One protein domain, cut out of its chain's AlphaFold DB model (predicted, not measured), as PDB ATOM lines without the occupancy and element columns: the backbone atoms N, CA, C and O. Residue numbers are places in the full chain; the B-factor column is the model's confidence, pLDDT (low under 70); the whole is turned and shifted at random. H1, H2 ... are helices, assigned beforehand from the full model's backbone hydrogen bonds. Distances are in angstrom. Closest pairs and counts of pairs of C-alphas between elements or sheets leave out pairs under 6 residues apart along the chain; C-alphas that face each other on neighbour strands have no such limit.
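This is residues 93 to 227 of the 231 residues of a protein of Ignavibacteria bacterium RBG_16_34_14 (UniProt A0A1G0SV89). Three long helices, H6, H4 and H3, lie side by side with H4 between the others; H1 crosses H6, H5 packs across H4 at the opposite end, and residues 115 to 126 of H2 stick out. The printed part has 135 residues with six named helices, H1 to H6 in chain order, and no named strand: all helix. It is only just compact, close to loose, with a radius of gyration of the C-alphas of 16.7 A and spans of 50 by 35 by 26 A.

Find C-alpha 199 at (31.561, -6.240, 28.500); H6 runs 31.7 A to C-alpha 221 at (38.649, 14.109, 51.742). H4 is residues 165 to 183, H3 141 to 161, H5 189 to 195, H1 93 to 103, and H2 106 to 126, 30.3 A.

Start at the hub, H4: it touches H6 at a shallow tilt of 32 degrees, opposite ways, closest C-alphas Ile 167 and Val 210, 6.3 A. H3 and H4 form a hairpin, closest C-alphas Met 159 and Ala 168, 5.7 A. H1 touches H6 about perpendicular, 82 degrees, closest C-alphas Gly 96 and Leu 214, 4.8 A. Every O i to N i+4 pair is within hydrogen-bond range in H3, H5 and H6, against 6 of 7 in H1, 13 of 17 in H2 and 11 of 15 in H4.

The farthest C-alphas, of Asp 139 and Pro 224, are 50.7 A apart, and the printed part has no cut. Look at the long link, residues 127 to 140: pLDDT is under 70 at 128 to 133.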
ATOM      1  N   TYR A  93      24.856   7.140  50.104       87.88
ATOM      2  CA  TYR A  93      24.411   6.649  48.795       87.88
ATOM      3  C   TYR A  93      24.267   7.759  47.737       87.88
ATOM      4  O   TYR A  93      24.210   7.463  46.546       87.88
ATOM      5  N   PHE A  94      24.254   9.030  48.147       91.06
ATOM      6  CA  PHE A  94      24.274  10.203  47.269       91.06
ATOM      7  C   PHE A  94      25.617  10.945  47.254       91.06
ATOM      8  O   PHE A  94      25.799  11.813  46.402       91.06
ATOM      9  N   LEU A  95      26.579  10.599  48.117       91.25
ATOM     10  CA  LEU A  95      27.887  11.271  48.136       91.25
ATOM     11  C   LEU A  95      28.613  11.185  46.790       91.25
ATOM     12  O   LEU A  95      29.209  12.165  46.356       91.25
ATOM     13  N   GLY A  96      28.503  10.056  46.084       89.75
ATOM     14  CA  GLY A  96      29.071   9.930  44.739       89.75
ATOM     15  C   GLY A  96      28.453  10.906  43.729       89.75
ATOM     16  O   GLY A  96      29.166  11.493  42.916       89.75
ATOM     17  N   LEU A  97      27.139  11.138  43.810       88.81
ATOM     18  CA  LEU A  97      26.447  12.127  42.978       88.81
ATOM     19  C   LEU A  97      26.830  13.559  43.376       88.81
ATOM     20  O   LEU A  97      26.972  14.421  42.512       88.81
ATOM     21  N   GLN A  98      27.028  13.814  44.670       91.81
ATOM     22  CA  GLN A  98      27.481  15.111  45.162       91.81
ATOM     23  C   GLN A  98      28.898  15.446  44.673       91.81
ATOM     24  O   GLN A  98      29.137  16.564  44.225       91.81
ATOM     25  N   GLU A  99      29.813  14.471  44.665       91.88
ATOM     26  CA  GLU A  99      31.126  14.625  44.028       91.88
ATOM     27  C   GLU A  99      31.003  14.943  42.536       91.88
ATOM     28  O   GLU A  99      31.701  15.813  42.019       91.88
ATOM     29  N   LEU A 100      30.074  14.284  41.841       90.38
ATOM     30  CA  LEU A 100      29.826  14.540  40.428       90.38
ATOM     31  C   LEU A 100      29.336  15.978  40.182       90.38
ATOM     32  O   LEU A 100      29.782  16.613  39.230       90.38
ATOM     33  N   LEU A 101      28.465  16.506  41.047       91.44
ATOM     34  CA  LEU A 101      27.969  17.892  40.996       91.44
ATOM     35  C   LEU A 101      29.043  18.938  41.303       91.44
ATOM     36  O   LEU A 101      28.903  20.089  40.897       91.44
ATOM     37  N   HIS A 102      30.088  18.560  42.035       90.00
ATOM     38  CA  HIS A 102      31.233  19.430  42.273       90.00
ATOM     39  C   HIS A 102      32.175  19.482  41.062       90.00
ATOM     40  O   HIS A 102      32.757  20.527  40.787       90.00
ATOM     41  N   ILE A 103      32.319  18.364  40.344       90.44
ATOM     42  CA  ILE A 103      33.225  18.239  39.193       90.44
ATOM     43  C   ILE A 103      32.587  18.796  37.911       90.44
ATOM     44  O   ILE A 103      33.229  19.515  37.151       90.44
ATOM     45  N   PHE A 104      31.324  18.464  37.648       91.38
ATOM     46  CA  PHE A 104      30.638  18.841  36.413       91.38
ATOM     47  C   PHE A 104      29.647  19.985  36.637       91.38
ATOM     48  O   PHE A 104      29.119  20.147  37.737       91.38
ATOM     49  N   PRO A 105      29.287  20.731  35.574       91.69
ATOM     50  CA  PRO A 105      28.185  21.681  35.639       91.69
ATOM     51  C   PRO A 105      26.909  21.021  36.203       91.69
ATOM     52  O   PRO A 105      26.588  19.898  35.791       91.69
ATOM     53  N   PRO A 106      26.122  21.701  37.062       89.75
ATOM     54  CA  PRO A 106      24.970  21.095  37.738       89.75
ATOM     55  C   PRO A 106      23.942  20.452  36.800       89.75
ATOM     56  O   PRO A 106      23.361  19.420  37.122       89.75
ATOM     57  N   VAL A 107      23.748  21.020  35.606       91.62
ATOM     58  CA  VAL A 107      22.852  20.462  34.579       91.62
ATOM     59  C   VAL A 107      23.360  19.111  34.064       91.62
ATOM     60  O   VAL A 107      22.569  18.198  33.835       91.62
ATOM     61  N   VAL A 108      24.675  18.955  33.905       89.56
ATOM     62  CA  VAL A 108      25.284  17.724  33.390       89.56
ATOM     63  C   VAL A 108      25.208  16.619  34.443       89.56
ATOM     64  O   VAL A 108      24.666  15.550  34.171       89.56
ATOM     65  N   ALA A 109      25.692  16.889  35.656       88.81
ATOM     66  CA  ALA A 109      25.727  15.902  36.736       88.81
ATOM     67  C   ALA A 109      24.351  15.594  37.338       88.81
ATOM     68  O   ALA A 109      24.056  14.436  37.618       88.81
ATOM     69  N   GLY A 110      23.513  16.612  37.541       87.31
ATOM     70  CA  GLY A 110      22.234  16.466  38.236       87.31
ATOM     71  C   GLY A 110      21.068  16.057  37.341       87.31
ATOM     72  O   GLY A 110      20.121  15.451  37.832       87.31
ATOM     73  N   VAL A 111      21.115  16.371  36.040       90.56
ATOM     74  CA  VAL A 111      19.988  16.128  35.122       90.56
ATOM     75  C   VAL A 111      20.393  15.202  33.984       90.56
ATOM     76  O   VAL A 111      19.806  14.134  33.829       90.56
ATOM     77  N   LEU A 112      21.405  15.579  33.200       91.25
ATOM     78  CA  LEU A 112      21.754  14.873  31.967       91.25
ATOM     79  C   LEU A 112      22.237  13.439  32.228       91.25
ATOM     80  O   LEU A 112      21.724  12.512  31.609       91.25
ATOM     81  N   ILE A 113      23.186  13.239  33.150       88.69
ATOM     82  CA  ILE A 113      23.732  11.907  33.454       88.69
ATOM     83  C   ILE A 113      22.649  10.966  34.021       88.69
ATOM     84  O   ILE A 113      22.464   9.893  33.443       88.69
ATOM     85  N   PRO A 114      21.875  11.333  35.065       87.94
ATOM     86  CA  PRO A 114      20.781  10.491  35.558       87.94
ATOM     87  C   PRO A 114      19.722  10.184  34.492       87.94
ATOM     88  O   PRO A 114      19.259   9.047  34.395       87.94
ATOM     89  N   LEU A 115      19.371  11.168  33.654       93.38
ATOM     90  CA  LEU A 115      18.421  10.975  32.559       93.38
ATOM     91  C   LEU A 115      18.949   9.976  31.521       93.38
ATOM     92  O   LEU A 115      18.205   9.099  31.088       93.38
ATOM     93  N   LEU A 116      20.228  10.068  31.149       91.38
ATOM     94  CA  LEU A 116      20.861   9.115  30.237       91.38
ATOM     95  C   LEU A 116      20.903   7.702  30.823       91.38
ATOM     96  O   LEU A 116      20.656   6.753  30.085       91.38
ATOM     97  N   VAL A 117      21.157   7.545  32.126       88.94
ATOM     98  CA  VAL A 117      21.106   6.234  32.801       88.94
ATOM     99  C   VAL A 117      19.694   5.647  32.749       88.94
ATOM    100  O   VAL A 117      19.536   4.468  32.438       88.94
ATOM    101  N   LEU A 118      18.662   6.462  32.991       92.38
ATOM    102  CA  LEU A 118      17.268   6.023  32.904       92.38
ATOM    103  C   LEU A 118      16.895   5.600  31.475       92.38
ATOM    104  O   LEU A 118      16.323   4.530  31.278       92.38
ATOM    105  N   ILE A 119      17.255   6.412  30.475       93.56
ATOM    106  CA  ILE A 119      17.040   6.087  29.060       93.56
ATOM    107  C   ILE A 119      17.796   4.809  28.694       93.56
ATOM    108  O   ILE A 119      17.222   3.933  28.058       93.56
ATOM    109  N   ALA A 120      19.050   4.661  29.128       87.31
ATOM    110  CA  ALA A 120      19.832   3.456  28.892       87.31
ATOM    111  C   ALA A 120      19.141   2.223  29.488       87.31
ATOM    112  O   ALA A 120      18.999   1.229  28.788       87.31
ATOM    113  N   LEU A 121      18.632   2.290  30.723       88.44
ATOM    114  CA  LEU A 121      17.914   1.174  31.348       88.44
ATOM    115  C   LEU A 121      16.648   0.777  30.570       88.44
ATOM    116  O   LEU A 121      16.350  -0.410  30.458       88.44
ATOM    117  N   ILE A 122      15.931   1.753  30.004       91.00
ATOM    118  CA  ILE A 122      14.765   1.507  29.142       91.00
ATOM    119  C   ILE A 122      15.194   0.881  27.813       91.00
ATOM    120  O   ILE A 122      14.512   0.001  27.305       91.00
ATOM    121  N   VAL A 123      16.309   1.335  27.241       88.69
ATOM    122  CA  VAL A 123      16.750   0.987  25.887       88.69
ATOM    123  C   VAL A 123      17.510  -0.344  25.820       88.69
ATOM    124  O   VAL A 123      17.316  -1.097  24.869       88.69
ATOM    125  N   ILE A 124      18.340  -0.659  26.820       84.81
ATOM    126  CA  ILE A 124      19.155  -1.884  26.898       84.81
ATOM    127  C   ILE A 124      18.377  -3.168  26.547       84.81
ATOM    128  O   ILE A 124      18.897  -3.917  25.723       84.81
ATOM    129  N   PRO A 125      17.166  -3.451  27.077       83.81
ATOM    130  CA  PRO A 125      16.464  -4.704  26.774       83.81
ATOM    131  C   PRO A 125      16.022  -4.849  25.308       83.81
ATOM    132  O   PRO A 125      15.670  -5.951  24.901       83.81
ATOM    133  N   TYR A 126      16.022  -3.769  24.519       85.38
ATOM    134  CA  TYR A 126      15.638  -3.791  23.101       85.38
ATOM    135  C   TYR A 126      16.811  -4.041  22.152       85.38
ATOM    136  O   TYR A 126      16.600  -4.213  20.951       85.38
ATOM    137  N   PHE A 127      18.040  -4.035  22.664       78.19
ATOM    138  CA  PHE A 127      19.234  -4.296  21.879       78.19
ATOM    139  C   PHE A 127      19.896  -5.583  22.359       78.19
ATOM    140  O   PHE A 127      20.076  -5.793  23.556       78.19
ATOM    141  N   ASP A 128      20.355  -6.405  21.417       68.75
ATOM    142  CA  ASP A 128      21.079  -7.651  21.692       68.75
ATOM    143  C   ASP A 128      22.532  -7.383  22.142       68.75
ATOM    144  O   ASP A 128      23.493  -7.986  21.658       68.75
ATOM    145  N   ILE A 129      22.725  -6.434  23.062       61.41
ATOM    146  CA  ILE A 129      24.027  -6.117  23.637       61.41
ATOM    147  C   ILE A 129      24.383  -7.281  24.563       61.41
ATOM    148  O   ILE A 129      23.916  -7.359  25.695       61.41
ATOM    149  N   ASN A 130      25.226  -8.196  24.080       57.16
ATOM    150  CA  ASN A 130      25.841  -9.240  24.902       57.16
ATOM    151  C   ASN A 130      24.851 -10.291  25.472       57.16
ATOM    152  O   ASN A 130      24.985 -10.717  26.618       57.16
ATOM    153  N   ILE A 131      23.887 -10.764  24.663       53.94
ATOM    154  CA  ILE A 131      23.004 -11.909  25.012       53.94
ATOM    155  C   ILE A 131      23.821 -13.169  25.335       53.94
ATOM    156  O   ILE A 131      23.454 -13.978  26.188       53.94
ATOM    157  N   LYS A 132      24.976 -13.317  24.686       59.09
ATOM    158  CA  LYS A 132      25.971 -14.326  25.031       59.09
ATOM    159  C   LYS A 132      26.895 -13.694  26.064       59.09
ATOM    160  O   LYS A 132      27.583 -12.730  25.754       59.09
ATOM    161  N   ARG A 133      26.923 -14.229  27.286       66.88
ATOM    162  CA  ARG A 133      27.869 -13.858  28.359       66.88
ATOM    163  C   ARG A 133      29.296 -14.334  28.023       66.88
ATOM    164  O   ARG A 133      29.953 -14.984  28.827       66.88
ATOM    165  N   SER A 134      29.734 -14.105  26.785       78.62
ATOM    166  CA  SER A 134      31.064 -14.427  26.295       78.62
ATOM    167  C   SER A 134      32.056 -13.373  26.782       78.62
ATOM    168  O   SER A 134      31.715 -12.211  27.005       78.62
ATOM    169  N   GLY A 135      33.306 -13.797  26.973       84.25
ATOM    170  CA  GLY A 135      34.383 -12.889  27.345       84.25
ATOM    171  C   GLY A 135      34.610 -11.827  26.271       84.25
ATOM    172  O   GLY A 135      34.478 -12.113  25.077       84.25
ATOM    173  N   LEU A 136      34.999 -10.621  26.697       85.00
ATOM    174  CA  LEU A 136      35.190  -9.436  25.842       85.00
ATOM    175  C   LEU A 136      36.018  -9.713  24.567       85.00
ATOM    176  O   LEU A 136      35.784  -9.116  23.519       85.00
ATOM    177  N   TRP A 137      36.980 -10.634  24.648       87.50
ATOM    178  CA  TRP A 137      37.973 -10.895  23.603       87.50
ATOM    179  C   TRP A 137      37.672 -12.110  22.706       87.50
ATOM    180  O   TRP A 137      38.520 -12.472  21.892       87.50
ATOM    181  N   ASN A 138      36.508 -12.756  22.836       83.44
ATOM    182  CA  ASN A 138      36.250 -14.046  22.182       83.44
ATOM    183  C   ASN A 138      35.909 -13.954  20.683       83.44
ATOM    184  O   ASN A 138      36.409 -14.768  19.912       83.44
ATOM    185  N   ASP A 139      35.086 -12.989  20.259       79.75
ATOM    186  CA  ASP A 139      34.552 -12.975  18.887       79.75
ATOM    187  C   ASP A 139      35.496 -12.292  17.881       79.75
ATOM    188  O   ASP A 139      36.078 -12.930  17.005       79.75
ATOM    189  N   GLN A 140      35.654 -10.967  17.974       85.06
ATOM    190  CA  GLN A 140      36.444 -10.167  17.025       85.06
ATOM    191  C   GLN A 140      37.477  -9.298  17.762       85.06
ATOM    192  O   GLN A 140      37.377  -8.069  17.734       85.06
ATOM    193  N   PRO A 141      38.512  -9.900  18.388       85.94
ATOM    194  CA  PRO A 141      39.360  -9.234  19.380       85.94
ATOM    195  C   PRO A 141      40.017  -7.944  18.877       85.94
ATOM    196  O   PRO A 141      40.067  -6.966  19.611       85.94
ATOM    197  N   LYS A 142      40.455  -7.887  17.610       89.81
ATOM    198  CA  LYS A 142      41.055  -6.669  17.030       89.81
ATOM    199  C   LYS A 142      40.053  -5.522  16.873       89.81
ATOM    200  O   LYS A 142      40.385  -4.379  17.163       89.81
ATOM    201  N   LYS A 143      38.835  -5.810  16.403       89.00
ATOM    202  CA  LYS A 143      37.787  -4.790  16.233       89.00
ATOM    203  C   LYS A 143      37.256  -4.337  17.585       89.00
ATOM    204  O   LYS A 143      37.139  -3.135  17.800       89.00
ATOM    205  N   THR A 144      37.013  -5.282  18.496       88.38
ATOM    206  CA  THR A 144      36.635  -4.977  19.879       88.38
ATOM    207  C   THR A 144      37.692  -4.107  20.541       88.38
ATOM    208  O   THR A 144      37.336  -3.098  21.130       88.38
ATOM    209  N   PHE A 145      38.980  -4.425  20.370       93.06
ATOM    210  CA  PHE A 145      40.072  -3.613  20.905       93.06
ATOM    211  C   PHE A 145      40.013  -2.178  20.386       93.06
ATOM    212  O   PHE A 145      40.035  -1.250  21.183       93.06
ATOM    213  N   VAL A 146      39.896  -1.978  19.069       93.88
ATOM    214  CA  VAL A 146      39.839  -0.626  18.491       93.88
ATOM    215  C   VAL A 146      38.619   0.141  19.005       93.88
ATOM    216  O   VAL A 146      38.778   1.243  19.509       93.88
ATOM    217  N   ILE A 147      37.418  -0.441  18.946       91.38
ATOM    218  CA  ILE A 147      36.184   0.237  19.377       91.38
ATOM    219  C   ILE A 147      36.220   0.547  20.877       91.38
ATOM    220  O   ILE A 147      35.913   1.668  21.282       91.38
ATOM    221  N   PHE A 148      36.612  -0.427  21.700       92.25
ATOM    222  CA  PHE A 148      36.677  -0.285  23.151       92.25
ATOM    223  C   PHE A 148      37.714   0.767  23.552       92.25
ATOM    224  O   PHE A 148      37.380   1.718  24.256       92.25
ATOM    225  N   SER A 149      38.940   0.663  23.034       94.88
ATOM    226  CA  SER A 149      40.014   1.615  23.319       94.88
ATOM    227  C   SER A 149      39.693   3.017  22.803       94.88
ATOM    228  O   SER A 149      39.945   3.984  23.513       94.88
ATOM    229  N   SER A 150      39.080   3.160  21.621       95.25
ATOM    230  CA  SER A 150      38.628   4.466  21.119       95.25
ATOM    231  C   SER A 150      37.516   5.070  21.978       95.25
ATOM    232  O   SER A 150      37.551   6.268  22.250       95.25
ATOM    233  N   SER A 151      36.561   4.260  22.443       93.75
ATOM    234  CA  SER A 151      35.470   4.722  23.315       93.75
ATOM    235  C   SER A 151      36.000   5.185  24.673       93.75
ATOM    236  O   SER A 151      35.641   6.264  25.142       93.75
ATOM    237  N   ILE A 152      36.906   4.408  25.277       95.06
ATOM    238  CA  ILE A 152      37.545   4.755  26.550       95.06
ATOM    239  C   ILE A 152      38.458   5.969  26.391       95.06
ATOM    240  O   ILE A 152      38.460   6.831  27.260       95.06
ATOM    241  N   PHE A 153      39.191   6.085  25.282       95.94
ATOM    242  CA  PHE A 153      40.025   7.251  25.006       95.94
ATOM    243  C   PHE A 153      39.193   8.532  24.874       95.94
ATOM    244  O   PHE A 153      39.533   9.543  25.486       95.94
ATOM    245  N   LEU A 154      38.077   8.487  24.136       96.06
ATOM    246  CA  LEU A 154      37.153   9.619  24.026       96.06
ATOM    247  C   LEU A 154      36.570   9.997  25.393       96.06
ATOM    248  O   LEU A 154      36.554  11.173  25.753       96.06
ATOM    249  N   PHE A 155      36.128   9.004  26.166       93.62
ATOM    250  CA  PHE A 155      35.614   9.227  27.514       93.62
ATOM    251  C   PHE A 155      36.688   9.815  28.441       93.62
ATOM    252  O   PHE A 155      36.424  10.764  29.170       93.62
ATOM    253  N   PHE A 156      37.922   9.320  28.374       94.69
ATOM    254  CA  PHE A 156      39.044   9.821  29.163       94.69
ATOM    255  C   PHE A 156      39.416  11.265  28.795       94.69
ATOM    256  O   PHE A 156      39.646  12.079  29.685       94.69
ATOM    257  N   LEU A 157      39.403  11.611  27.502       94.88
ATOM    258  CA  LEU A 157      39.603  12.986  27.037       94.88
ATOM    259  C   LEU A 157      38.506  13.915  27.567       94.88
ATOM    260  O   LEU A 157      38.811  15.009  28.038       94.88
ATOM    261  N   LEU A 158      37.249  13.461  27.550       92.69
ATOM    262  CA  LEU A 158      36.135  14.189  28.155       92.69
ATOM    263  C   LEU A 158      36.367  14.404  29.658       92.69
ATOM    264  O   LEU A 158      36.149  15.503  30.151       92.69
ATOM    265  N   MET A 159      36.844  13.389  30.386       92.44
ATOM    266  CA  MET A 159      37.135  13.526  31.817       92.44
ATOM    267  C   MET A 159      38.251  14.541  32.085       92.44
ATOM    268  O   MET A 159      38.119  15.343  33.003       92.44
ATOM    269  N   ILE A 160      39.318  14.549  31.280       93.31
ATOM    270  CA  ILE A 160      40.386  15.556  31.396       93.31
ATOM    271  C   ILE A 160      39.843  16.960  31.127       93.31
ATOM    272  O   ILE A 160      40.197  17.890  31.838       93.31
ATOM    273  N   PHE A 161      38.964  17.119  30.135       92.88
ATOM    274  CA  PHE A 161      38.372  18.418  29.805       92.88
ATOM    275  C   PHE A 161      37.564  19.034  30.962       92.88
ATOM    276  O   PHE A 161      37.490  20.253  31.071       92.88
ATOM    277  N   PHE A 162      36.975  18.203  31.826       90.94
ATOM    278  CA  PHE A 162      36.238  18.631  33.020       90.94
ATOM    279  C   PHE A 162      37.064  18.540  34.316       90.94
ATOM    280  O   PHE A 162      36.483  18.568  35.397       90.94
ATOM    281  N   ASP A 163      38.390  18.366  34.233       91.19
ATOM    282  CA  ASP A 163      39.278  18.169  35.392       91.19
ATOM    283  C   ASP A 163      38.812  17.038  36.341       91.19
ATOM    284  O   ASP A 163      39.072  17.022  37.547       91.19
ATOM    285  N   ALA A 164      38.128  16.034  35.786       92.81
ATOM    286  CA  ALA A 164      37.492  14.941  36.511       92.81
ATOM    287  C   ALA A 164      38.489  13.823  36.874       92.81
ATOM    288  O   ALA A 164      38.261  12.641  36.595       92.81
ATOM    289  N   PHE A 165      39.613  14.174  37.506       91.44
ATOM    290  CA  PHE A 165      40.697  13.232  37.826       91.44
ATOM    291  C   PHE A 165      40.245  12.067  38.714       91.44
ATOM    292  O   PHE A 165      40.677  10.930  38.501       91.44
ATOM    293  N   SER A 166      39.315  12.323  39.640       91.12
ATOM    294  CA  SER A 166      38.719  11.309  40.520       91.12
ATOM    295  C   SER A 166      37.973  10.204  39.763       91.12
ATOM    296  O   SER A 166      37.783   9.124  40.309       91.12
ATOM    297  N   ILE A 167      37.570  10.439  38.510       93.62
ATOM    298  CA  ILE A 167      36.923   9.441  37.643       93.62
ATOM    299  C   ILE A 167      37.911   8.937  36.584       93.62
ATOM    300  O   ILE A 167      37.959   7.739  36.293       93.62
ATOM    301  N   ALA A 168      38.742   9.825  36.035       94.31
ATOM    302  CA  ALA A 168      39.707   9.502  34.988       94.31
ATOM    303  C   ALA A 168      40.724   8.435  35.431       94.31
ATOM    304  O   ALA A 168      40.941   7.458  34.713       94.31
ATOM    305  N   ILE A 169      41.315   8.587  36.623       94.06
ATOM    306  CA  ILE A 169      42.357   7.678  37.130       94.06
ATOM    307  C   ILE A 169      41.809   6.251  37.342       94.06
ATOM    308  O   ILE A 169      42.381   5.312  36.780       94.06
ATOM    309  N   PRO A 170      40.684   6.046  38.063       94.44
ATOM    310  CA  PRO A 170      40.045   4.732  38.161       94.44
ATOM    311  C   PRO A 170      39.684   4.124  36.806       94.44
ATOM    312  O   PRO A 170      39.851   2.924  36.597       94.44
ATOM    313  N   THR A 171      39.214   4.948  35.868       95.12
ATOM    314  CA  THR A 171      38.846   4.484  34.526       95.12
ATOM    315  C   THR A 171      40.057   3.930  33.779       95.12
ATOM    316  O   THR A 171      39.971   2.853  33.191       95.12
ATOM    317  N   LEU A 172      41.201   4.616  33.852       95.62
ATOM    318  CA  LEU A 172      42.453   4.148  33.262       95.62
ATOM    319  C   LEU A 172      42.898   2.812  33.878       95.62
ATOM    320  O   LEU A 172      43.289   1.900  33.152       95.62
ATOM    321  N   LEU A 173      42.806   2.678  35.205       95.75
ATOM    322  CA  LEU A 173      43.165   1.449  35.914       95.75
ATOM    323  C   LEU A 173      42.323   0.257  35.437       95.75
ATOM    324  O   LEU A 173      42.869  -0.789  35.083       95.75
ATOM    325  N   ILE A 174      40.999   0.422  35.390       96.12
ATOM    326  CA  ILE A 174      40.085  -0.629  34.929       96.12
ATOM    327  C   ILE A 174      40.309  -0.941  33.448       96.12
ATOM    328  O   ILE A 174      40.299  -2.107  33.066       96.12
ATOM    329  N   TYR A 175      40.581   0.066  32.617       95.44
ATOM    330  CA  TYR A 175      40.920  -0.138  31.211       95.44
ATOM    331  C   TYR A 175      42.184  -0.990  31.033       95.44
ATOM    332  O   TYR A 175      42.173  -1.943  30.253       95.44
ATOM    333  N   ILE A 176      43.253  -0.704  31.787       94.81
ATOM    334  CA  ILE A 176      44.492  -1.496  31.755       94.81
ATOM    335  C   ILE A 176      44.203  -2.951  32.134       94.81
ATOM    336  O   ILE A 176      44.673  -3.868  31.457       94.81
ATOM    337  N   LEU A 177      43.395  -3.174  33.173       94.31
ATOM    338  CA  LEU A 177      42.984  -4.517  33.580       94.31
ATOM    339  C   LEU A 177      42.167  -5.213  32.486       94.31
ATOM    340  O   LEU A 177      42.498  -6.342  32.128       94.31
ATOM    341  N   ALA A 178      41.174  -4.536  31.908       93.31
ATOM    342  CA  ALA A 178      40.308  -5.064  30.854       93.31
ATOM    343  C   ALA A 178      41.078  -5.468  29.591       93.31
ATOM    344  O   ALA A 178      40.755  -6.473  28.954       93.31
ATOM    345  N   VAL A 179      42.114  -4.705  29.245       93.69
ATOM    346  CA  VAL A 179      42.954  -4.916  28.062       93.69
ATOM    347  C   VAL A 179      44.101  -5.899  28.308       93.69
ATOM    348  O   VAL A 179      44.586  -6.519  27.365       93.69
ATOM    349  N   SER A 180      44.520  -6.114  29.554       91.75
ATOM    350  CA  SER A 180      45.618  -7.033  29.878       91.75
ATOM    351  C   SER A 180      45.513  -8.440  29.250       91.75
ATOM    352  O   SER A 180      46.532  -8.908  28.726       91.75
ATOM    353  N   PRO A 181      44.333  -9.099  29.160       90.81
ATOM    354  CA  PRO A 181      44.219 -10.424  28.551       90.81
ATOM    355  C   PRO A 181      44.383 -10.428  27.027       90.81
ATOM    356  O   PRO A 181      44.561 -11.491  26.438       90.81
ATOM    357  N   TYR A 182      44.323  -9.258  26.382       89.62
ATOM    358  CA  TYR A 182      44.597  -9.115  24.954       89.62
ATOM    359  C   TYR A 182      46.101  -9.211  24.647       89.62
ATOM    360  O   TYR A 182      46.482  -9.736  23.602       89.62
ATOM    361  N   PHE A 183      46.963  -8.734  25.555       88.81
ATOM    362  CA  PHE A 183      48.418  -8.706  25.354       88.81
ATOM    363  C   PHE A 183      49.161  -9.860  26.035       88.81
ATOM    364  O   PHE A 183      50.190 -10.312  25.530       88.81
ATOM    365  N   ILE A 184      48.671 -10.332  27.183       87.56
ATOM    366  CA  ILE A 184      49.345 -11.349  27.998       87.56
ATOM    367  C   ILE A 184      48.800 -12.740  27.647       87.56
ATOM    368  O   ILE A 184      47.590 -12.950  27.592       87.56
ATOM    369  N   LYS A 185      49.692 -13.719  27.433       72.38
ATOM    370  CA  LYS A 185      49.300 -15.120  27.192       72.38
ATOM    371  C   LYS A 185      48.532 -15.685  28.397       72.38
ATOM    372  O   LYS A 185      48.902 -15.439  29.542       72.38
ATOM    373  N   LYS A 186      47.499 -16.494  28.134       72.06
ATOM    374  CA  LYS A 186      46.534 -17.052  29.113       72.06
ATOM    375  C   LYS A 186      47.112 -18.044  30.147       72.06
ATOM    376  O   LYS A 186      46.354 -18.772  30.775       72.06
ATOM    377  N   GLU A 187      48.427 -18.096  30.337       75.75
ATOM    378  CA  GLU A 187      49.081 -19.037  31.260       75.75
ATOM    379  C   GLU A 187      48.825 -18.676  32.736       75.75
ATOM    380  O   GLU A 187      48.738 -19.557  33.587       75.75
ATOM    381  N   ASN A 188      48.616 -17.390  33.043       83.75
ATOM    382  CA  ASN A 188      48.282 -16.935  34.393       83.75
ATOM    383  C   ASN A 188      46.785 -17.108  34.693       83.75
ATOM    384  O   ASN A 188      45.943 -16.539  33.997       83.75
ATOM    385  N   VAL A 189      46.458 -17.789  35.800       87.56
ATOM    386  CA  VAL A 189      45.071 -18.023  36.265       87.56
ATOM    387  C   VAL A 189      44.278 -16.718  36.379       87.56
ATOM    388  O   VAL A 189      43.133 -16.650  35.940       87.56
ATOM    389  N   PHE A 190      44.904 -15.664  36.908       88.31
ATOM    390  CA  PHE A 190      44.281 -14.347  37.048       88.31
ATOM    391  C   PHE A 190      43.919 -13.724  35.692       88.31
ATOM    392  O   PHE A 190      42.784 -13.310  35.481       88.31
ATOM    393  N   ILE A 191      44.853 -13.715  34.737       87.12
ATOM    394  CA  ILE A 191      44.617 -13.162  33.395       87.12
ATOM    395  C   ILE A 191      43.554 -13.971  32.652       87.12
ATOM    396  O   ILE A 191      42.718 -13.400  31.953       87.12
ATOM    397  N   ASN A 192      43.545 -15.293  32.838       86.31
ATOM    398  CA  ASN A 192      42.509 -16.139  32.268       86.31
ATOM    399  C   ASN A 192      41.126 -15.816  32.862       86.31
ATOM    400  O   ASN A 192      40.165 -15.683  32.110       86.31
ATOM    401  N   ALA A 193      41.026 -15.596  34.178       88.50
ATOM    402  CA  ALA A 193      39.781 -15.165  34.815       88.50
ATOM    403  C   ALA A 193      39.279 -13.823  34.248       88.50
ATOM    404  O   ALA A 193      38.104 -13.705  33.906       88.50
ATOM    405  N   LEU A 194      40.173 -12.846  34.060       89.31
ATOM    406  CA  LEU A 194      39.836 -11.552  33.452       89.31
ATOM    407  C   LEU A 194      39.370 -11.688  31.993       89.31
ATOM    408  O   LEU A 194      38.494 -10.944  31.558       89.31
ATOM    409  N   ALA A 195      39.919 -12.643  31.237       87.50
ATOM    410  CA  ALA A 195      39.525 -12.892  29.850       87.50
ATOM    411  C   ALA A 195      38.083 -13.409  29.710       87.50
ATOM    412  O   ALA A 195      37.479 -13.237  28.651       87.50
ATOM    413  N   HIS A 196      37.543 -14.049  30.752       87.81
ATOM    414  CA  HIS A 196      36.175 -14.571  30.766       87.81
ATOM    415  C   HIS A 196      35.122 -13.509  31.087       87.81
ATOM    416  O   HIS A 196      33.943 -13.750  30.837       87.81
ATOM    417  N   LEU A 197      35.533 -12.346  31.598       89.25
ATOM    418  CA  LEU A 197      34.615 -11.259  31.909       89.25
ATOM    419  C   LEU A 197      34.050 -10.645  30.624       89.25
ATOM    420  O   LEU A 197      34.776 -10.276  29.692       89.25
ATOM    421  N   SER A 198      32.730 -10.547  30.589       89.44
ATOM    422  CA  SER A 198      31.960  -9.912  29.528       89.44
ATOM    423  C   SER A 198      32.022  -8.385  29.612       89.44
ATOM    424  O   SER A 198      32.419  -7.803  30.625       89.44
ATOM    425  N   LEU A 199      31.594  -7.705  28.544       86.81
ATOM    426  CA  LEU A 199      31.561  -6.240  28.500       86.81
ATOM    427  C   LEU A 199      30.684  -5.648  29.615       86.81
ATOM    428  O   LEU A 199      31.083  -4.678  30.257       86.81
ATOM    429  N   ALA A 200      29.520  -6.246  29.880       86.69
ATOM    430  CA  ALA A 200      28.619  -5.788  30.936       86.69
ATOM    431  C   ALA A 200      29.259  -5.912  32.329       86.69
ATOM    432  O   ALA A 200      29.140  -5.000  33.141       86.69
ATOM    433  N   GLU A 201      29.992  -6.997  32.592       90.56
ATOM    434  CA  GLU A 201      30.712  -7.190  33.858       90.56
ATOM    435  C   GLU A 201      31.830  -6.156  34.036       90.56
ATOM    436  O   GLU A 201      31.994  -5.628  35.136       90.56
ATOM    437  N   TRP A 202      32.542  -5.789  32.965       92.12
ATOM    438  CA  TRP A 202      33.522  -4.698  33.000       92.12
ATOM    439  C   TRP A 202      32.881  -3.333  33.263       92.12
ATOM    440  O   TRP A 202      33.385  -2.590  34.105       92.12
ATOM    441  N   ILE A 203      31.760  -3.015  32.603       90.25
ATOM    442  CA  ILE A 203      31.010  -1.773  32.851       90.25
ATOM    443  C   ILE A 203      30.534  -1.719  34.304       90.25
ATOM    444  O   ILE A 203      30.728  -0.707  34.973       90.25
ATOM    445  N   MET A 204      29.954  -2.808  34.815       91.12
ATOM    446  CA  MET A 204      29.491  -2.882  36.202       91.12
ATOM    447  C   MET A 204      30.645  -2.757  37.196       91.12
ATOM    448  O   MET A 204      30.527  -2.029  38.179       91.12
ATOM    449  N   THR A 205      31.777  -3.411  36.929       94.25
ATOM    450  CA  THR A 205      32.980  -3.313  37.767       94.25
ATOM    451  C   THR A 205      33.503  -1.880  37.799       94.25
ATOM    452  O   THR A 205      33.767  -1.353  38.877       94.25
ATOM    453  N   TRP A 206      33.602  -1.225  36.638       94.81
ATOM    454  CA  TRP A 206      33.977   0.184  36.540       94.81
ATOM    455  C   TRP A 206      33.012   1.084  37.321       94.81
ATOM    456  O   TRP A 206      33.456   1.881  38.145       94.81
ATOM    457  N   PHE A 207      31.702   0.919  37.116       92.50
ATOM    458  CA  PHE A 207      30.673   1.730  37.765       92.50
ATOM    459  C   PHE A 207      30.726   1.613  39.291       92.50
ATOM    460  O   PHE A 207      30.743   2.628  39.989       92.50
ATOM    461  N   VAL A 208      30.794   0.386  39.818       93.75
ATOM    462  CA  VAL A 208      30.883   0.141  41.264       93.75
ATOM    463  C   VAL A 208      32.191   0.701  41.816       93.75
ATOM    464  O   VAL A 208      32.169   1.391  42.833       93.75
ATOM    465  N   PHE A 209      33.318   0.465  41.139       95.62
ATOM    466  CA  PHE A 209      34.623   0.939  41.593       95.62
ATOM    467  C   PHE A 209      34.694   2.471  41.656       95.62
ATOM    468  O   PHE A 209      35.105   3.019  42.676       95.62
ATOM    469  N   VAL A 210      34.232   3.166  40.610       94.19
ATOM    470  CA  VAL A 210      34.153   4.635  40.597       94.19
ATOM    471  C   VAL A 210      33.196   5.130  41.677       94.19
ATOM    472  O   VAL A 210      33.557   6.027  42.429       94.19
ATOM    473  N   SER A 211      32.010   4.529  41.813       92.31
ATOM    474  CA  SER A 211      31.018   4.953  42.811       92.31
ATOM    475  C   SER A 211      31.563   4.848  44.235       92.31
ATOM    476  O   SER A 211      31.466   5.803  45.002       92.31
ATOM    477  N   VAL A 212      32.189   3.720  44.580       94.31
ATOM    478  CA  VAL A 212      32.820   3.515  45.892       94.31
ATOM    479  C   VAL A 212      33.943   4.522  46.115       94.31
ATOM    480  O   VAL A 212      34.021   5.123  47.182       94.31
ATOM    481  N   LEU A 213      34.787   4.752  45.109       94.62
ATOM    482  CA  LEU A 213      35.891   5.698  45.220       94.62
ATOM    483  C   LEU A 213      35.399   7.139  45.415       94.62
ATOM    484  O   LEU A 213      35.933   7.847  46.266       94.62
ATOM    485  N   LEU A 214      34.346   7.559  44.711       93.56
ATOM    486  CA  LEU A 214      33.726   8.868  44.922       93.56
ATOM    487  C   LEU A 214      33.094   8.986  46.316       93.56
ATOM    488  O   LEU A 214      33.240  10.021  46.959       93.56
ATOM    489  N   ILE A 215      32.455   7.927  46.826       93.56
ATOM    490  CA  ILE A 215      31.931   7.904  48.202       93.56
ATOM    491  C   ILE A 215      33.070   8.065  49.214       93.56
ATOM    492  O   ILE A 215      32.945   8.852  50.151       93.56
ATOM    493  N   ILE A 216      34.195   7.370  49.020       93.62
ATOM    494  CA  ILE A 216      35.379   7.488  49.887       93.62
ATOM    495  C   ILE A 216      35.932   8.918  49.847       93.62
ATOM    496  O   ILE A 216      36.189   9.498  50.903       93.62
ATOM    497  N   ILE A 217      36.058   9.516  48.657       92.81
ATOM    498  CA  ILE A 217      36.500  10.909  48.497       92.81
ATOM    499  C   ILE A 217      35.555  11.867  49.231       92.81
ATOM    500  O   ILE A 217      36.008  12.638  50.077       92.81
ATOM    501  N   GLY A 218      34.249  11.782  48.968       91.38
ATOM    502  CA  GLY A 218      33.240  12.636  49.597       91.38
ATOM    503  C   GLY A 218      33.195  12.493  51.122       91.38
ATOM    504  O   GLY A 218      33.009  13.469  51.852       91.38
ATOM    505  N   THR A 219      33.419  11.280  51.625       90.94
ATOM    506  CA  THR A 219      33.389  10.998  53.065       90.94
ATOM    507  C   THR A 219      34.615  11.570  53.768       90.94
ATOM    508  O   THR A 219      34.459  12.333  54.724       90.94
ATOM    509  N   TYR A 220      35.818  11.242  53.289       91.69
ATOM    510  CA  TYR A 220      37.060  11.460  54.039       91.69
ATOM    511  C   TYR A 220      37.878  12.671  53.588       91.69
ATOM    512  O   TYR A 220      38.596  13.238  54.402       91.69
ATOM    513  N   PHE A 221      37.767  13.089  52.325       92.62
ATOM    514  CA  PHE A 221      38.649  14.109  51.742       92.62
ATOM    515  C   PHE A 221      37.947  15.445  51.471       92.62
ATOM    516  O   PHE A 221      38.595  16.412  51.073       92.62
ATOM    517  N   ARG A 222      36.627  15.537  51.686       91.81
ATOM    518  CA  ARG A 222      35.865  16.788  51.543       91.81
ATOM    519  C   ARG A 222      35.627  17.474  52.881       91.81
ATOM    520  O   ARG A 222      34.969  16.921  53.770       91.81
ATOM    521  N   GLY A 223      36.143  18.699  52.980       88.62
ATOM    522  CA  GLY A 223      36.021  19.593  54.129       88.62
ATOM    523  C   GLY A 223      35.202  20.859  53.830       88.62
ATOM    524  O   GLY A 223      34.350  20.848  52.936       88.62
ATOM    525  N   PRO A 224      35.426  21.960  54.575       88.44
ATOM    526  CA  PRO A 224      34.656  23.196  54.440       88.44
ATOM    527  C   PRO A 224      34.645  23.748  53.007       88.44
ATOM    528  O   PRO A 224      35.673  23.833  52.335       88.44
ATOM    529  N   GLY A 225      33.462  24.133  52.532       86.44
ATOM    530  CA  GLY A 225      33.221  24.607  51.170       86.44
ATOM    531  C   GLY A 225      33.311  23.506  50.112       86.44
ATOM    532  O   GLY A 225      33.464  23.820  48.938       86.44
ATOM    533  N   TRP A 226      33.259  22.230  50.518       89.06
ATOM    534  CA  TRP A 226      33.512  21.073  49.651       89.06
ATOM    535  C   TRP A 226      34.933  21.033  49.060       89.06
ATOM    536  O   TRP A 226      35.204  20.369  48.056       89.06
ATOM    537  N   ASN A 227      35.867  21.738  49.699       89.25
ATOM    538  CA  ASN A 227      37.264  21.747  49.294       89.25
ATOM    539  C   ASN A 227      37.972  20.465  49.730       89.25
ATOM    540  O   ASN A 227      37.568  19.799  50.687       89.25
TER     541      ASN A 227